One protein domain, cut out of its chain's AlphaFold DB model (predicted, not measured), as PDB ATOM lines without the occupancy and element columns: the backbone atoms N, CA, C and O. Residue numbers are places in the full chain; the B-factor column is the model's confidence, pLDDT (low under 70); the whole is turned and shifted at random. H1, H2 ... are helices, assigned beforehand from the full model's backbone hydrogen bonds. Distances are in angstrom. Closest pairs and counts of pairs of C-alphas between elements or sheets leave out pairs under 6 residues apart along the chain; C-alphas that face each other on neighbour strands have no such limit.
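Overview. This is residues 3 to 55 of the 68 residues of an uncharacterized protein of Mesoaciditoga lauensis (UniProt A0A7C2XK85). One long helix, H1, makes one side of the model, and a shorter helix, H2, crosses it steeply at residues 7 to 11 of H1. Between the two helices the chain turns at the end of H1 and runs back over most of the model's length as a long stretch without a named element, residues 24 to 40, before H2 begins. The printed part has 53 residues, with two named helices in the order H1, H2 and no named strand; the class is all helix. The whole is elongated, with spans of 35 by 20 by 16 A, and only just loose, close to compact, with a radius of gyration of the C-alphas of 12.0 A.

Along the chain. H1, residues 3 to 23, is the longest helix and measures 30.9 A from C-alpha 3 at (224.201, 225.061, 273.225) to C-alpha 23 at (240.867, 205.524, 256.090). H2, residues 41 to 53, measures 18.5 A and ends with C-alpha 53 at (228.739, 208.960, 268.790).

Arrangement. H1 touches H2 with residues 7 to 11 alone. The closest C-alphas of the two helices are those of Thr 11 and Ile 49, 6.0 A apart. Their lines stand at a steep tilt of 53 degrees, and they run the same way. Their centres are 11.8 A apart. In H2 every O i to N i+4 pair is within hydrogen-bond range; in H1 16 of 17 are.

Size, cuts and confidence. The two C-alphas farthest apart are those of Lys 23 and Gly 37, 35.5 A. The link from H1 to H2, 17 residues, is long. The printed part has no cut. Its mean pLDDT is 93.8, and no printed residue is under 70.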
ATOM      1  N   VAL A   3     223.295 226.116 272.745       86.25
ATOM      2  CA  VAL A   3     224.201 225.061 273.225       86.25
ATOM      3  C   VAL A   3     224.047 223.789 272.396       86.25
ATOM      4  O   VAL A   3     225.040 223.132 272.081       86.25
ATOM      5  N   LYS A   4     222.809 223.462 272.012       88.06
ATOM      6  CA  LYS A   4     222.510 222.305 271.167       88.06
ATOM      7  C   LYS A   4     223.119 222.468 269.773       88.06
ATOM      8  O   LYS A   4     223.797 221.558 269.312       88.06
ATOM      9  N   GLU A   5     222.967 223.645 269.166       92.94
ATOM     10  CA  GLU A   5     223.570 223.950 267.861       92.94
ATOM     11  C   GLU A   5     225.104 223.828 267.902       92.94
ATOM     12  O   GLU A   5     225.725 223.272 266.996       92.94
ATOM     13  N   TYR A   6     225.730 224.300 268.985       91.44
ATOM     14  CA  TYR A   6     227.174 224.161 269.186       91.44
ATOM     15  C   TYR A   6     227.605 222.690 269.257       91.44
ATOM     16  O   TYR A   6     228.582 222.297 268.619       91.44
ATOM     17  N   ALA A   7     226.873 221.870 270.015       92.19
ATOM     18  CA  ALA A   7     227.151 220.442 270.142       92.19
ATOM     19  C   ALA A   7     227.006 219.711 268.798       92.19
ATOM     20  O   ALA A   7     227.855 218.885 268.460       92.19
ATOM     21  N   GLU A   8     225.973 220.038 268.022       94.69
ATOM     22  CA  GLU A   8     225.725 219.465 266.693       94.69
ATOM     23  C   GLU A   8     226.883 219.769 265.737       94.69
ATOM     24  O   GLU A   8     227.495 218.841 265.208       94.69
ATOM     25  N   LYS A   9     227.285 221.041 265.612       96.06
ATOM     26  CA  LYS A   9     228.403 221.444 264.737       96.06
ATOM     27  C   LYS A   9     229.728 220.794 265.131       96.06
ATOM     28  O   LYS A   9     230.478 220.333 264.272       96.06
ATOM     29  N   ILE A  10     230.031 220.716 266.429       95.62
ATOM     30  CA  ILE A  10     231.245 220.032 266.904       95.62
ATOM     31  C   ILE A  10     231.180 218.536 266.569       95.62
ATOM     32  O   ILE A  10     232.177 217.957 266.135       95.62
ATOM     33  N   THR A  11     230.013 217.912 266.733       95.69
ATOM     34  CA  THR A  11     229.817 216.491 266.415       95.69
ATOM     35  C   THR A  11     230.066 216.214 264.934       95.69
ATOM     36  O   THR A  11     230.744 215.242 264.607       95.69
ATOM     37  N   GLU A  12     229.591 217.075 264.033       96.75
ATOM     38  CA  GLU A  12     229.841 216.948 262.590       96.75
ATOM     39  C   GLU A  12     231.338 216.982 262.253       96.75
ATOM     40  O   GLU A  12     231.824 216.139 261.492       96.75
ATOM     41  N   ILE A  13     232.096 217.890 262.877       96.19
ATOM     42  CA  ILE A  13     233.556 217.972 262.707       96.19
ATOM     43  C   ILE A  13     234.229 216.679 263.186       96.19
ATOM     44  O   ILE A  13     235.098 216.136 262.496       96.19
ATOM     45  N   ILE A  14     233.818 216.145 264.340       95.81
ATOM     46  CA  ILE A  14     234.371 214.896 264.883       95.81
ATOM     47  C   ILE A  14     234.044 213.710 263.966       95.81
ATOM     48  O   ILE A  14     234.928 212.903 263.689       95.81
ATOM     49  N   LYS A  15     232.823 213.623 263.424       95.31
ATOM     50  CA  LYS A  15     232.441 212.578 262.455       95.31
ATOM     51  C   LYS A  15     233.290 212.626 261.191       95.31
ATOM     52  O   LYS A  15     233.735 211.586 260.700       95.31
ATOM     53  N   MET A  16     233.559 213.828 260.681       95.69
ATOM     54  CA  MET A  16     234.460 214.012 259.545       95.69
ATOM     55  C   MET A  16     235.870 213.502 259.869       95.69
ATOM     56  O   MET A  16     236.469 212.796 259.053       95.69
ATOM     57  N   ALA A  17     236.385 213.809 261.064       94.44
ATOM     58  CA  ALA A  17     237.682 213.314 261.516       94.44
ATOM     59  C   ALA A  17     237.695 211.781 261.621       94.44
ATOM     60  O   ALA A  17     238.546 211.153 261.002       94.44
ATOM     61  N   ILE A  18     236.721 211.165 262.301       93.44
ATOM     62  CA  ILE A  18     236.602 209.700 262.434       93.44
ATOM     63  C   ILE A  18     236.671 209.017 261.064       93.44
ATOM     64  O   ILE A  18     237.498 208.130 260.848       93.44
ATOM     65  N   LYS A  19     235.857 209.478 260.107       93.88
ATOM     66  CA  LYS A  19     235.795 208.906 258.756       93.88
ATOM     67  C   LYS A  19     237.138 208.971 258.025       93.88
ATOM     68  O   LYS A  19     237.505 208.014 257.347       93.88
ATOM     69  N   ASN A  20     237.845 210.095 258.106       94.69
ATOM     70  CA  ASN A  20     239.087 210.290 257.356       94.69
ATOM     71  C   ASN A  20     240.282 209.609 258.033       94.69
ATOM     72  O   ASN A  20     241.066 208.946 257.362       94.69
ATOM     73  N   TYR A  21     240.378 209.686 259.358       94.06
ATOM     74  CA  TYR A  21     241.461 209.061 260.120       94.06
ATOM     75  C   TYR A  21     241.381 207.531 260.061       94.06
ATOM     76  O   TYR A  21     242.412 206.873 259.940       94.06
ATOM     77  N   SER A  22     240.168 206.968 260.056       90.25
ATOM     78  CA  SER A  22     239.967 205.529 259.858       90.25
ATOM     79  C   SER A  22     240.501 205.055 258.499       90.25
ATOM     80  O   SER A  22     241.169 204.025 258.434       90.25
ATOM     81  N   LYS A  23     240.307 205.834 257.421       93.44
ATOM     82  CA  LYS A  23     240.867 205.524 256.090       93.44
ATOM     83  C   LYS A  23     242.396 205.561 256.052       93.44
ATOM     84  O   LYS A  23     242.994 204.841 255.262       93.44
ATOM     85  N   GLU A  24     243.017 206.385 256.890       94.69
ATOM     86  CA  GLU A  24     244.476 206.474 257.034       94.69
ATOM     87  C   GLU A  24     245.061 205.383 257.954       94.69
ATOM     88  O   GLU A  24     246.261 205.380 258.218       94.69
ATOM     89  N   GLY A  25     244.235 204.470 258.482       92.56
ATOM     90  CA  GLY A  25     244.676 203.420 259.404       92.56
ATOM     91  C   GLY A  25     244.945 203.907 260.833       92.56
ATOM     92  O   GLY A  25     245.521 203.170 261.634       92.56
ATOM     93  N   LYS A  26     244.529 205.130 261.193       91.81
ATOM     94  CA  LYS A  26     244.624 205.631 262.571       91.81
ATOM     95  C   LYS A  26     243.458 205.084 263.387       91.81
ATOM     96  O   LYS A  26     242.299 205.372 263.107       91.81
ATOM     97  N   SER A  27     243.781 204.320 264.424       89.06
ATOM     98  CA  SER A  27     242.799 203.638 265.272       89.06
ATOM     99  C   SER A  27     242.260 204.487 266.426       89.06
ATOM    100  O   SER A  27     241.260 204.116 267.030       89.06
ATOM    101  N   VAL A  28     242.907 205.613 266.754       92.25
ATOM    102  CA  VAL A  28     242.553 206.439 267.918       92.25
ATOM    103  C   VAL A  28     242.606 207.923 267.566       92.25
ATOM    104  O   VAL A  28     243.548 208.389 266.927       92.25
ATOM    105  N   ILE A  29     241.610 208.672 268.041       93.75
ATOM    106  CA  ILE A  29     241.555 210.134 267.974       93.75
ATOM    107  C   ILE A  29     241.343 210.666 269.390       93.75
ATOM    108  O   ILE A  29     240.480 210.182 270.120       93.75
ATOM    109  N   TYR A  30     242.110 211.688 269.767       95.12
ATOM    110  CA  TYR A  30     241.926 212.411 271.023       95.12
ATOM    111  C   TYR A  30     241.294 213.773 270.746       95.12
ATOM    112  O   TYR A  30     241.822 214.554 269.957       95.12
ATOM    113  N   VAL A  31     240.177 214.070 271.415       95.44
ATOM    114  CA  VAL A  31     239.462 215.348 271.290       95.44
ATOM    115  C   VAL A  31     239.398 216.025 272.655       95.44
ATOM    116  O   VAL A  31     238.832 215.482 273.602       95.44
ATOM    117  N   GLY A  32     239.988 217.216 272.763       95.75
ATOM    118  CA  GLY A  32     239.936 218.040 273.970       95.75
ATOM    119  C   GLY A  32     238.877 219.131 273.854       95.75
ATOM    120  O   GLY A  32     238.937 219.944 272.938       95.75
ATOM    121  N   ILE A  33     237.939 219.185 274.803       94.50
ATOM    122  CA  ILE A  33     236.935 220.256 274.898       94.50
ATOM    123  C   ILE A  33     237.147 221.004 276.213       94.50
ATOM    124  O   ILE A  33     236.996 220.436 277.294       94.50
ATOM    125  N   GLY A  34     237.508 222.284 276.117       94.44
ATOM    126  CA  GLY A  34     237.831 223.137 277.260       94.44
ATOM    127  C   GLY A  34     236.796 224.233 277.499       94.44
ATOM    128  O   GLY A  34     236.247 224.813 276.568       94.44
ATOM    129  N   CYS A  35     236.557 224.551 278.768       93.31
ATOM    130  CA  CYS A  35     235.942 225.808 279.193       93.31
ATOM    131  C   CYS A  35     236.806 226.418 280.302       93.31
ATOM    132  O   CYS A  35     237.656 225.719 280.843       93.31
ATOM    133  N   SER A  36     236.580 227.682 280.673       94.38
ATOM    134  CA  SER A  36     237.467 228.422 281.591       94.38
ATOM    135  C   SER A  36     237.841 227.653 282.867       94.38
ATOM    136  O   SER A  36     239.002 227.643 283.246       94.38
ATOM    137  N   GLY A  37     236.870 226.987 283.506       91.44
ATOM    138  CA  GLY A  37     237.091 226.212 284.734       91.44
ATOM    139  C   GLY A  37     237.021 224.692 284.566       91.44
ATOM    140  O   GLY A  37     237.031 223.989 285.564       91.44
ATOM    141  N   GLY A  38     236.842 224.174 283.348       92.88
ATOM    142  CA  GLY A  38     236.832 222.728 283.066       92.88
ATOM    143  C   GLY A  38     235.718 221.876 283.710       92.88
ATOM    144  O   GLY A  38     235.699 220.671 283.478       92.88
ATOM    145  N   ARG A  39     234.781 222.464 284.473       93.19
ATOM    146  CA  ARG A  39     233.819 221.730 285.335       93.19
ATOM    147  C   ARG A  39     232.361 221.710 284.874       93.19
ATOM    148  O   ARG A  39     231.608 220.852 285.309       93.19
ATOM    149  N   HIS A  40     231.950 222.641 284.012       93.56
ATOM    150  CA  HIS A  40     230.534 222.803 283.647       93.56
ATOM    151  C   HIS A  40     230.302 222.601 282.146       93.56
ATOM    152  O   HIS A  40     229.845 221.549 281.711       93.56
ATOM    153  N   ARG A  41     230.662 223.603 281.332       93.38
ATOM    154  CA  ARG A  41     230.346 223.634 279.894       93.38
ATOM    155  C   ARG A  41     231.067 222.543 279.104       93.38
ATOM    156  O   ARG A  41     230.446 221.875 278.286       93.38
ATOM    157  N   SER A  42     232.356 222.342 279.374       94.75
ATOM    158  CA  SER A  42     233.144 221.275 278.747       94.75
ATOM    159  C   SER A  42     232.610 219.891 279.109       94.75
ATOM    160  O   SER A  42     232.421 219.064 278.226       94.75
ATOM    161  N   VAL A  43     232.314 219.657 280.392       95.06
ATOM    162  CA  VAL A  43     231.768 218.384 280.887       95.06
ATOM    163  C   VAL A  43     230.436 218.073 280.209       95.06
ATOM    164  O   VAL A  43     230.261 216.976 279.682       95.06
ATOM    165  N   TYR A  44     229.523 219.047 280.160       94.06
ATOM    166  CA  TYR A  44     228.230 218.884 279.500       94.06
ATOM    167  C   TYR A  44     228.381 218.548 278.010       94.06
ATOM    168  O   TYR A  44     227.834 217.545 277.553       94.06
ATOM    169  N   LEU A  45     229.161 219.341 277.265       94.75
ATOM    170  CA  LEU A  45     229.354 219.139 275.824       94.75
ATOM    171  C   LEU A  45     229.960 217.769 275.510       94.75
ATOM    172  O   LEU A  45     229.459 217.082 274.625       94.75
ATOM    173  N   VAL A  46     230.989 217.348 276.250       95.94
ATOM    174  CA  VAL A  46     231.638 216.041 276.046       95.94
ATOM    175  C   VAL A  46     230.639 214.898 276.210       95.94
ATOM    176  O   VAL A  46     230.599 214.009 275.367       95.94
ATOM    177  N   ASN A  47     229.801 214.936 277.249       95.12
ATOM    178  CA  ASN A  47     228.810 213.884 277.482       95.12
ATOM    179  C   ASN A  47     227.707 213.873 276.412       95.12
ATOM    180  O   ASN A  47     227.294 212.802 275.973       95.12
ATOM    181  N   GLN A  48     227.252 215.044 275.953       94.62
ATOM    182  CA  GLN A  48     226.260 215.122 274.875       94.62
ATOM    183  C   GLN A  48     226.803 214.571 273.555       94.62
ATOM    184  O   GLN A  48     226.142 213.760 272.912       94.62
ATOM    185  N   ILE A  49     228.017 214.969 273.174       95.19
ATOM    186  CA  ILE A  49     228.666 214.499 271.945       95.19
ATOM    187  C   ILE A  49     228.908 212.988 272.019       95.19
ATOM    188  O   ILE A  49     228.603 212.269 271.070       95.19
ATOM    189  N   ALA A  50     229.403 212.490 273.156       95.62
ATOM    190  CA  ALA A  50     229.649 211.066 273.346       95.62
ATOM    191  C   ALA A  50     228.375 210.235 273.164       95.62
ATOM    192  O   ALA A  50     228.396 209.251 272.433       95.62
ATOM    193  N   LYS A  51     227.247 210.682 273.725       94.62
ATOM    194  CA  LYS A  51     225.949 210.012 273.567       94.62
ATOM    195  C   LYS A  51     225.489 209.912 272.107       94.62
ATOM    196  O   LYS A  51     224.782 208.980 271.742       94.62
ATOM    197  N   VAL A  52     225.860 210.872 271.259       93.69
ATOM    198  CA  VAL A  52     225.540 210.817 269.823       93.69
ATOM    199  C   VAL A  52     226.444 209.823 269.091       93.69
ATOM    200  O   VAL A  52     225.988 209.144 268.175       93.69
ATOM    201  N   LEU A  53     227.713 209.735 269.490       94.25
ATOM    202  CA  LEU A  53     228.739 208.960 268.790       94.25
ATOM    203  C   LEU A  53     228.914 207.525 269.311       94.25
ATOM    204  O   LEU A  53     229.539 206.721 268.625       94.25
ATOM    205  N   GLU A  54     228.355 207.178 270.475       94.00
ATOM    206  CA  GLU A  54     228.524 205.863 271.127       94.00
ATOM    207  C   GLU A  54     228.064 204.673 270.270       94.00
ATOM    208  O   GLU A  54     228.465 203.540 270.510       94.00
ATOM    209  N   LYS A  55     227.219 204.921 269.261       90.06
ATOM    210  CA  LYS A  55     226.740 203.899 268.317       90.06
ATOM    211  C   LYS A  55     227.657 203.703 267.107       90.06
ATOM    212  O   LYS A  55     227.456 202.756 266.354       90.06
TER     213      LYS A  55